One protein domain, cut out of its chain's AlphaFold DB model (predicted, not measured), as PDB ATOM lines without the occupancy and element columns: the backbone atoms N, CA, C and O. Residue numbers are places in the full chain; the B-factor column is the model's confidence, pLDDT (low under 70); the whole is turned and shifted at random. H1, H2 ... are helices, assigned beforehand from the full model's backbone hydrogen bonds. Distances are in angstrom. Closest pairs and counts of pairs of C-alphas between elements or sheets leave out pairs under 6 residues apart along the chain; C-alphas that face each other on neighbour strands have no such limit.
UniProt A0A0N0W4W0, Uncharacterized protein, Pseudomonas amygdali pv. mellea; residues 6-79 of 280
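This is residues 6 to 79 of the 280 residues of an uncharacterized protein of Pseudomonas amygdali pv. mellea (UniProt A0A0N0W4W0). Picture a compact cluster of six short helices that cross one another at steep angles: H5 lies in the middle, and H1, H2, H3, H4 and H6 stand round it, with few close contacts between them. H3, the longest helix, crosses near H5 at about a right angle and has H2 near its beginning and H4 and H6 packed on its later part, while H1 packs on H5 away from H3, and residues 15 to 22 cross from H1 to H2. The printed part has 74 residues with six named helices, H1 to H6 in that order along the chain, and no named strand; the class is all helix. The whole is compact, with a radius of gyration of the C-alphas of 11.5 A and spans of 27 by 26 by 17 A.

Begin with H3, residues 31 to 42. It touches H4, residues 47 to 53, with residues 37 to 41 alone: look at the C-alphas of Ile 37 and Ala 50, their closest, 7.0 A apart. These two helices run opposite ways at a steep tilt of 48 degrees. H3 also touches H6, residues 71 to 79, here with residues 38 to 42 alone; the closest C-alphas, those of Lys 42 and Cys 74, are 5.9 A apart, and the helices run the same way at a steep tilt of 46 degrees. H4 and H6 are close but not clearly touching, about perpendicular at 87 degrees, with the C-alphas of Leu 47 and Gly 75 closest at 5.7 A. Turn now to H5, residues 58 to 67, which is close to H3 but not clearly touching it: the closest C-alphas, of Leu 34 and Ile 64, are 7.7 A apart, and the lines are about perpendicular at 79 degrees. H5 touches H1, residues 6 to 14, where the closest C-alphas, of Arg 13 and Gly 66, are 5.8 A apart; they run the same way at a steep tilt of 43 degrees. H2, residues 23 to 29, touches no helix, but is near H3 and H5. Its closest C-alphas to H3 are those of Cys 26 and Leu 34, 7.7 A apart, at a steep tilt of 69.8 degrees, only just short of about perpendicular. H5 is also close to H4 but not clearly touching it, with the C-alphas of Cys 51 and Thr 61 closest at 7.5 A. H1 is apart from H2, H3, H4 and H6, and H2 is apart from H4 and H6. In H1, H2, H3, H4, H5 and H6 every O i to N i+4 pair is within hydrogen-bond range.

Find C-alpha 31 at (545.303, 330.841, 380.672); from there H3 runs 16.7 A to C-alpha 42 at (549.649, 321.366, 393.748). H5 spans 14.5 A from Lys 58 to Asp 67. Go back to C-alpha 6 at (527.745, 316.734, 384.032), where H1 begins; it ends at His 14, 12.3 A on. H2, Glu 23 to Ile 29, and H4, Leu 47 to Val 53, have seven residues each. H6 runs 12.6 A from Leu 71 to C-alpha 79 at (542.877, 318.685, 403.288).

The two C-alphas farthest apart are those of Lys 24 and Lys 79, at 31.5 A. The printed part, residues 6 to 79, has no cut. The links from H2 to H3, H3 to H4, H4 to H5 and H5 to H6 are tight; that from H1 to H2 is short, with 8 residues. The mean pLDDT of the printed part is 82.6; look for values under 70 at residue 44 and at residues 73 to 79 of this predicted model.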
ATOM      1  N   ASP A   6     527.247 316.771 382.640       75.94
ATOM      2  CA  ASP A   6     527.745 316.734 384.032       75.94
ATOM      3  C   ASP A   6     527.948 315.299 384.543       75.94
ATOM      4  O   ASP A   6     528.935 315.001 385.219       75.94
ATOM      5  N   THR A   7     527.035 314.389 384.192       81.31
ATOM      6  CA  THR A   7     527.101 312.977 384.584       81.31
ATOM      7  C   THR A   7     528.289 312.293 383.917       81.31
ATOM      8  O   THR A   7     529.050 311.597 384.591       81.31
ATOM      9  N   PHE A   8     528.506 312.562 382.628       84.62
ATOM     10  CA  PHE A   8     529.661 312.057 381.888       84.62
ATOM     11  C   PHE A   8     530.986 312.571 382.472       84.62
ATOM     12  O   PHE A   8     531.871 311.783 382.803       84.62
ATOM     13  N   ARG A   9     531.103 313.884 382.714       81.19
ATOM     14  CA  ARG A   9     532.310 314.488 383.310       81.19
ATOM     15  C   ARG A   9     532.575 314.001 384.733       81.19
ATOM     16  O   ARG A   9     533.723 313.938 385.171       81.19
ATOM     17  N   ARG A  10     531.534 313.677 385.503       80.75
ATOM     18  CA  ARG A  10     531.687 313.085 386.840       80.75
ATOM     19  C   ARG A  10     532.223 311.657 386.766       80.75
ATOM     20  O   ARG A  10     533.133 311.336 387.525       80.75
ATOM     21  N   ALA A  11     531.710 310.845 385.844       83.69
ATOM     22  CA  ALA A  11     532.192 309.486 385.621       83.69
ATOM     23  C   ALA A  11     533.650 309.475 385.129       83.69
ATOM     24  O   ALA A  11     534.482 308.786 385.713       83.69
ATOM     25  N   ALA A  12     533.996 310.313 384.146       84.62
ATOM     26  CA  ALA A  12     535.369 310.433 383.651       84.62
ATOM     27  C   ALA A  12     536.360 310.792 384.774       84.62
ATOM     28  O   ALA A  12     537.375 310.123 384.942       84.62
ATOM     29  N   ARG A  13     536.012 311.764 385.632       80.69
ATOM     30  CA  ARG A  13     536.825 312.126 386.809       80.69
ATOM     31  C   ARG A  13     536.986 310.983 387.807       80.69
ATOM     32  O   ARG A  13     538.074 310.807 388.348       80.69
ATOM     33  N   HIS A  14     535.923 310.223 388.066       80.19
ATOM     34  CA  HIS A  14     535.983 309.064 388.959       80.19
ATOM     35  C   HIS A  14     536.996 308.025 388.457       80.19
ATOM     36  O   HIS A  14     537.793 307.518 389.240       80.19
ATOM     37  N   HIS A  15     537.021 307.787 387.144       84.00
ATOM     38  CA  HIS A  15     537.934 306.847 386.491       84.00
ATOM     39  C   HIS A  15     539.289 307.453 386.085       84.00
ATOM     40  O   HIS A  15     540.037 306.809 385.359       84.00
ATOM     41  N   GLN A  16     539.624 308.666 386.548       82.38
ATOM     42  CA  GLN A  16     540.870 309.373 386.206       82.38
ATOM     43  C   GLN A  16     541.083 309.593 384.693       82.38
ATOM     44  O   GLN A  16     542.209 309.754 384.233       82.38
ATOM     45  N   ILE A  17     540.001 309.648 383.916       86.19
ATOM     46  CA  ILE A  17     540.038 309.915 382.477       86.19
ATOM     47  C   ILE A  17     540.046 311.431 382.269       86.19
ATOM     48  O   ILE A  17     539.101 312.123 382.658       86.19
ATOM     49  N   ALA A  18     541.118 311.939 381.661       88.06
ATOM     50  CA  ALA A  18     541.267 313.353 381.347       88.06
ATOM     51  C   ALA A  18     540.324 313.766 380.206       88.06
ATOM     52  O   ALA A  18     540.286 313.140 379.148       88.06
ATOM     53  N   LEU A  19     539.571 314.840 380.431       88.88
ATOM     54  CA  LEU A  19     538.718 315.492 379.443       88.88
ATOM     55  C   LEU A  19     539.292 316.883 379.162       88.88
ATOM     56  O   LEU A  19     538.936 317.819 379.889       88.88
ATOM     57  N   PRO A  20     540.184 317.016 378.164       88.50
ATOM     58  CA  PRO A  20     540.918 318.250 377.947       88.50
ATOM     59  C   PRO A  20     539.987 319.428 377.652       88.50
ATOM     60  O   PRO A  20     538.945 319.274 377.005       88.50
ATOM     61  N   LEU A  21     540.357 320.607 378.147       88.81
ATOM     62  CA  LEU A  21     539.660 321.850 377.822       88.81
ATOM     63  C   LEU A  21     539.866 322.205 376.354       88.81
ATOM     64  O   LEU A  21     540.957 322.051 375.807       88.81
ATOM     65  N   ASN A  22     538.812 322.721 375.727       89.50
ATOM     66  CA  ASN A  22     538.943 323.343 374.416       89.50
ATOM     67  C   ASN A  22     539.465 324.785 374.538       89.50
ATOM     68  O   ASN A  22     539.371 325.410 375.594       89.50
ATOM     69  N   GLU A  23     539.981 325.323 373.437       87.56
ATOM     70  CA  GLU A  23     540.596 326.656 373.385       87.56
ATOM     71  C   GLU A  23     539.645 327.756 373.885       87.56
ATOM     72  O   GLU A  23     539.983 328.511 374.791       87.56
ATOM     73  N   LYS A  24     538.377 327.724 373.451       88.00
ATOM     74  CA  LYS A  24     537.330 328.653 373.917       88.00
ATOM     75  C   LYS A  24     537.085 328.586 375.431       88.00
ATOM     76  O   LYS A  24     536.751 329.590 376.057       88.00
ATOM     77  N   GLN A  25     537.189 327.401 376.035       87.56
ATOM     78  CA  GLN A  25     537.060 327.211 377.481       87.56
ATOM     79  C   GLN A  25     538.282 327.745 378.221       87.56
ATOM     80  O   GLN A  25     538.106 328.347 379.281       87.56
ATOM     81  N   CYS A  26     539.483 327.546 377.676       87.56
ATOM     82  CA  CYS A  26     540.713 328.108 378.222       87.56
ATOM     83  C   CYS A  26     540.693 329.638 378.181       87.56
ATOM     84  O   CYS A  26     540.952 330.260 379.208       87.56
ATOM     85  N   ASP A  27     540.290 330.240 377.063       88.81
ATOM     86  CA  ASP A  27     540.224 331.699 376.919       88.81
ATOM     87  C   ASP A  27     539.195 332.321 377.862       88.81
ATOM     88  O   ASP A  27     539.455 333.344 378.491       88.81
ATOM     89  N   ARG A  28     538.043 331.662 378.044       87.44
ATOM     90  CA  ARG A  28     537.002 332.125 378.972       87.44
ATOM     91  C   ARG A  28     537.441 332.076 380.438       87.44
ATOM     92  O   ARG A  28     536.975 332.884 381.233       87.44
ATOM     93  N   ILE A  29     538.253 331.091 380.821       86.44
ATOM     94  CA  ILE A  29     538.782 330.976 382.192       86.44
ATOM     95  C   ILE A  29     540.014 331.877 382.366       86.44
ATOM     96  O   ILE A  29     540.257 332.373 383.460       86.44
ATOM     97  N   GLY A  30     540.765 332.111 381.292       90.00
ATOM     98  CA  GLY A  30     542.055 332.782 381.302       90.00
ATOM     99  C   GLY A  30     543.192 331.789 381.540       90.00
ATOM    100  O   GLY A  30     543.238 331.093 382.556       90.00
ATOM    101  N   TRP A  31     544.148 331.746 380.610       88.31
ATOM    102  CA  TRP A  31     545.303 330.841 380.672       88.31
ATOM    103  C   TRP A  31     546.159 331.044 381.926       88.31
ATOM    104  O   TRP A  31     546.584 330.068 382.543       88.31
ATOM    105  N   HIS A  32     546.372 332.301 382.322       89.44
ATOM    106  CA  HIS A  32     547.140 332.653 383.516       89.44
ATOM    107  C   HIS A  32     546.458 332.151 384.794       89.44
ATOM    108  O   HIS A  32     547.043 331.383 385.555       89.44
ATOM    109  N   LEU A  33     545.175 332.490 384.961       89.44
ATOM    110  CA  LEU A  33     544.369 332.091 386.115       89.44
ATOM    111  C   LEU A  33     544.283 330.564 386.248       89.44
ATOM    112  O   LEU A  33     544.366 330.005 387.340       89.44
ATOM    113  N   LEU A  34     544.161 329.861 385.122       90.50
ATOM    114  CA  LEU A  34     544.146 328.404 385.084       90.50
ATOM    115  C   LEU A  34     545.460 327.793 385.604       90.50
ATOM    116  O   LEU A  34     545.416 326.778 386.300       90.50
ATOM    117  N   GLN A  35     546.616 328.388 385.290       89.25
ATOM    118  CA  GLN A  35     547.902 327.934 385.831       89.25
ATOM    119  C   GLN A  35     548.041 328.260 387.318       89.25
ATOM    120  O   GLN A  35     548.427 327.379 388.082       89.25
ATOM    121  N   GLU A  36     547.643 329.455 387.751       90.88
ATOM    122  CA  GLU A  36     547.665 329.836 389.170       90.88
ATOM    123  C   GLU A  36     546.830 328.886 390.032       90.88
ATOM    124  O   GLU A  36     547.307 328.389 391.050       90.88
ATOM    125  N   ILE A  37     545.612 328.550 389.593       87.81
ATOM    126  CA  ILE A  37     544.744 327.594 390.294       87.81
ATOM    127  C   ILE A  37     545.420 326.223 390.398       87.81
ATOM    128  O   ILE A  37     545.352 325.561 391.437       87.81
ATOM    129  N   ARG A  38     546.065 325.768 389.318       88.00
ATOM    130  CA  ARG A  38     546.743 324.465 389.283       88.00
ATOM    131  C   ARG A  38     547.925 324.425 390.232       88.00
ATOM    132  O   ARG A  38     548.048 323.454 390.976       88.00
ATOM    133  N   GLU A  39     548.770 325.446 390.204       86.88
ATOM    134  CA  GLU A  39     549.940 325.521 391.073       86.88
ATOM    135  C   GLU A  39     549.537 325.706 392.537       86.88
ATOM    136  O   GLU A  39     550.076 325.006 393.387       86.88
ATOM    137  N   ALA A  40     548.508 326.504 392.834       83.69
ATOM    138  CA  ALA A  40     547.966 326.633 394.188       83.69
ATOM    139  C   ALA A  40     547.471 325.289 394.752       83.69
ATOM    140  O   ALA A  40     547.710 324.955 395.909       83.69
ATOM    141  N   ILE A  41     546.789 324.475 393.943       82.19
ATOM    142  CA  ILE A  41     546.302 323.163 394.394       82.19
ATOM    143  C   ILE A  41     547.454 322.165 394.540       82.19
ATOM    144  O   ILE A  41     547.462 321.374 395.485       82.19
ATOM    145  N   LYS A  42     548.439 322.195 393.634       81.31
ATOM    146  CA  LYS A  42     549.649 321.366 393.748       81.31
ATOM    147  C   LYS A  42     550.482 321.727 394.976       81.31
ATOM    148  O   LYS A  42     551.002 320.821 395.617       81.31
ATOM    149  N   SER A  43     550.579 323.013 395.316       77.69
ATOM    150  CA  SER A  43     551.298 323.502 396.496       77.69
ATOM    151  C   SER A  43     550.552 323.258 397.809       77.69
ATOM    152  O   SER A  43     551.083 323.539 398.880       77.69
ATOM    153  N   GLY A  44     549.350 322.678 397.747       69.06
ATOM    154  CA  GLY A  44     548.628 322.206 398.920       69.06
ATOM    155  C   GLY A  44     547.441 323.069 399.334       69.06
ATOM    156  O   GLY A  44     546.985 322.933 400.467       69.06
ATOM    157  N   MET A  45     546.889 323.912 398.458       77.19
ATOM    158  CA  MET A  45     545.613 324.593 398.709       77.19
ATOM    159  C   MET A  45     544.428 323.629 398.551       77.19
ATOM    160  O   MET A  45     544.288 322.922 397.549       77.19
ATOM    161  N   GLY A  46     543.525 323.618 399.534       74.31
ATOM    162  CA  GLY A  46     542.354 322.746 399.510       74.31
ATOM    163  C   GLY A  46     541.333 323.158 398.443       74.31
ATOM    164  O   GLY A  46     541.112 324.338 398.193       74.31
ATOM    165  N   LEU A  47     540.608 322.191 397.865       77.19
ATOM    166  CA  LEU A  47     539.629 322.445 396.792       77.19
ATOM    167  C   LEU A  47     538.580 323.518 397.139       77.19
ATOM    168  O   LEU A  47     538.276 324.382 396.320       77.19
ATOM    169  N   LYS A  48     537.996 323.452 398.343       77.31
ATOM    170  CA  LYS A  48     536.979 324.425 398.784       77.31
ATOM    171  C   LYS A  48     537.566 325.824 398.946       77.31
ATOM    172  O   LYS A  48     536.892 326.803 398.642       77.31
ATOM    173  N   GLU A  49     538.798 325.896 399.430       79.56
ATOM    174  CA  GLU A  49     539.512 327.147 399.629       79.56
ATOM    175  C   GLU A  49     539.891 327.779 398.293       79.56
ATOM    176  O   GLU A  49     539.556 328.937 398.073       79.56
ATOM    177  N   ALA A  50     540.431 326.996 397.356       82.56
ATOM    178  CA  ALA A  50     540.703 327.451 395.997       82.56
ATOM    179  C   ALA A  50     539.429 327.970 395.308       82.56
ATOM    180  O   ALA A  50     539.435 329.041 394.709       82.56
ATOM    181  N   CYS A  51     538.292 327.274 395.451       83.69
ATOM    182  CA  CYS A  51     537.026 327.760 394.889       83.69
ATOM    183  C   CYS A  51     536.580 329.098 395.496       83.69
ATOM    184  O   CYS A  51     535.994 329.909 394.786       83.69
ATOM    185  N   ARG A  52     536.856 329.336 396.784       85.56
ATOM    186  CA  ARG A  52     536.545 330.601 397.461       85.56
ATOM    187  C   ARG A  52     537.480 331.725 397.013       85.56
ATOM    188  O   ARG A  52     536.990 332.795 396.680       85.56
ATOM    189  N   VAL A  53     538.792 331.482 397.005       86.56
ATOM    190  CA  VAL A  53     539.826 332.479 396.670       86.56
ATOM    191  C   VAL A  53     539.719 332.915 395.210       86.56
ATOM    192  O   VAL A  53     539.732 334.105 394.925       86.56
ATOM    193  N   PHE A  54     539.541 331.961 394.294       87.31
ATOM    194  CA  PHE A  54     539.478 332.225 392.854       87.31
ATOM    195  C   PHE A  54     538.044 332.388 392.316       87.31
ATOM    196  O   PHE A  54     537.848 332.437 391.104       87.31
ATOM    197  N   GLY A  55     537.023 332.418 393.183       85.88
ATOM    198  CA  GLY A  55     535.625 332.621 392.774       85.88
ATOM    199  C   GLY A  55     535.082 331.560 391.803       85.88
ATOM    200  O   GLY A  55     534.325 331.874 390.884       85.88
ATOM    201  N   LEU A  56     535.477 330.292 391.963       86.69
ATOM    202  CA  LEU A  56     535.158 329.235 390.999       86.69
ATOM    203  C   LEU A  56     533.732 328.706 391.180       86.69
ATOM    204  O   LEU A  56     533.400 328.059 392.175       86.69
ATOM    205  N   GLY A  57     532.901 328.912 390.159       85.00
ATOM    206  CA  GLY A  57     531.582 328.293 390.058       85.00
ATOM    207  C   GLY A  57     531.650 326.795 389.734       85.00
ATOM    208  O   GLY A  57     532.587 326.314 389.096       85.00
ATOM    209  N   LYS A  58     530.595 326.053 390.099       83.75
ATOM    210  CA  LYS A  58     530.493 324.583 389.961       83.75
ATOM    211  C   LYS A  58     530.870 324.053 388.567       83.75
ATOM    212  O   LYS A  58     531.510 323.006 388.465       83.75
ATOM    213  N   TYR A  59     530.482 324.766 387.510       85.75
ATOM    214  CA  TYR A  59     530.796 324.394 386.129       85.75
ATOM    215  C   TYR A  59     532.294 324.542 385.819       85.75
ATOM    216  O   TYR A  59     532.921 323.591 385.357       85.75
ATOM    217  N   THR A  60     532.884 325.691 386.152       87.06
ATOM    218  CA  THR A  60     534.314 325.983 385.961       87.06
ATOM    219  C   THR A  60     535.195 325.017 386.746       87.06
ATOM    220  O   THR A  60     536.134 324.449 386.196       87.06
ATOM    221  N   THR A  61     534.830 324.731 387.999       86.81
ATOM    222  CA  THR A  61     535.453 323.681 388.811       86.81
ATOM    223  C   THR A  61     535.416 322.340 388.067       86.81
ATOM    224  O   THR A  61     536.447 321.698 387.882       86.81
ATOM    225  N   SER A  62     534.248 321.911 387.572       85.44
ATOM    226  CA  SER A  62     534.135 320.627 386.866       85.44
ATOM    227  C   SER A  62     534.970 320.551 385.585       85.44
ATOM    228  O   SER A  62     535.403 319.455 385.232       85.44
ATOM    229  N   LEU A  63     535.177 321.673 384.897       87.88
ATOM    230  CA  LEU A  63     536.034 321.763 383.719       87.88
ATOM    231  C   LEU A  63     537.512 321.598 384.099       87.88
ATOM    232  O   LEU A  63     538.165 320.685 383.599       87.88
ATOM    233  N   ILE A  64     538.011 322.393 385.049       87.75
ATOM    234  CA  ILE A  64     539.423 322.378 385.471       87.75
ATOM    235  C   ILE A  64     539.845 320.994 385.992       87.75
ATOM    236  O   ILE A  64     540.901 320.483 385.620       87.75
ATOM    237  N   PHE A  65     539.013 320.354 386.819       84.38
ATOM    238  CA  PHE A  65     539.313 319.014 387.348       84.38
ATOM    239  C   PHE A  65     538.982 317.880 386.377       84.38
ATOM    240  O   PHE A  65     539.438 316.760 386.582       84.38
ATOM    241  N   GLY A  66     538.165 318.142 385.353       85.75
ATOM    242  CA  GLY A  66     537.959 317.206 384.250       85.75
ATOM    243  C   GLY A  66     539.202 317.110 383.368       85.75
ATOM    244  O   GLY A  66     539.585 316.011 382.989       85.75
ATOM    245  N   ASP A  67     539.858 318.242 383.119       87.38
ATOM    246  CA  ASP A  67     541.087 318.339 382.326       87.38
ATOM    247  C   ASP A  67     542.277 317.633 382.983       87.38
ATOM    248  O   ASP A  67     543.015 316.906 382.322       87.38
ATOM    249  N   ARG A  68     542.434 317.787 384.306       86.06
ATOM    250  CA  ARG A  68     543.487 317.113 385.085       86.06
ATOM    251  C   ARG A  68     542.925 316.438 386.340       86.06
ATOM    252  O   ARG A  68     543.043 316.993 387.437       86.06
ATOM    253  N   PRO A  69     542.372 315.219 386.212       81.69
ATOM    254  CA  PRO A  69     541.823 314.462 387.339       81.69
ATOM    255  C   PRO A  69     542.775 314.263 388.540       81.69
ATOM    256  O   PRO A  69     542.298 314.393 389.675       81.69
ATOM    257  N   PRO A  70     544.103 314.067 388.363       80.94
ATOM    258  CA  PRO A  70     545.032 313.898 389.487       80.94
ATOM    259  C   PRO A  70     545.108 315.089 390.453       80.94
ATOM    260  O   PRO A  70     545.434 314.900 391.623       80.94
ATOM    261  N   LEU A  71     544.739 316.305 390.026       78.75
ATOM    262  CA  LEU A  71     544.700 317.480 390.913       78.75
ATOM    263  C   LEU A  71     543.721 317.297 392.085       78.75
ATOM    264  O   LEU A  71     543.918 317.867 393.158       78.75
ATOM    265  N   LEU A  72     542.682 316.470 391.917       71.69
ATOM    266  CA  LEU A  72     541.760 316.127 393.003       71.69
ATOM    267  C   LEU A  72     542.418 315.265 394.085       71.69
ATOM    268  O   LEU A  72     541.970 315.296 395.230       71.69
ATOM    269  N   LEU A  73     543.451 314.493 393.740       68.38
ATOM    270  CA  LEU A  73     544.209 313.688 394.698       68.38
ATOM    271  C   LEU A  73     545.158 314.579 395.512       68.38
ATOM    272  O   LEU A  73     545.174 314.464 396.735       68.38
ATOM    273  N   CYS A  74     545.824 315.546 394.869       67.56
ATOM    274  CA  CYS A  74     546.622 316.579 395.550       67.56
ATOM    275  C   CYS A  74     545.774 317.418 396.527       67.56
ATOM    276  O   CYS A  74     546.192 317.722 397.641       67.56
ATOM    277  N   GLY A  75     544.528 317.735 396.160       60.41
ATOM    278  CA  GLY A  75     543.600 318.430 397.059       60.41
ATOM    279  C   GLY A  75     543.133 317.592 398.263       60.41
ATOM    280  O   GLY A  75     542.759 318.157 399.294       60.41
ATOM    281  N   LYS A  76     543.130 316.252 398.161       60.75
ATOM    282  CA  LYS A  76     542.795 315.359 399.285       60.75
ATOM    283  C   LYS A  76     543.926 315.313 400.313       60.75
ATOM    284  O   LYS A  76     543.631 315.495 401.493       60.75
ATOM    285  N   SER A  77     545.179 315.178 399.868       65.00
ATOM    286  CA  SER A  77     546.350 315.231 400.756       65.00
ATOM    287  C   SER A  77     546.488 316.598 401.432       65.00
ATOM    288  O   SER A  77     546.715 316.672 402.633       65.00
ATOM    289  N   SER A  78     546.219 317.689 400.713       65.19
ATOM    290  CA  SER A  78     546.139 319.046 401.276       65.19
ATOM    291  C   SER A  78     545.128 319.167 402.424       65.19
ATOM    292  O   SER A  78     545.430 319.713 403.484       65.19
ATOM    293  N   LYS A  79     543.912 318.633 402.247       69.56
ATOM    294  CA  LYS A  79     542.877 318.685 403.288       69.56
ATOM    295  C   LYS A  79     543.289 317.903 404.535       69.56
ATOM    296  O   LYS A  79     542.917 318.286 405.641       69.56
TER     297      LYS A  79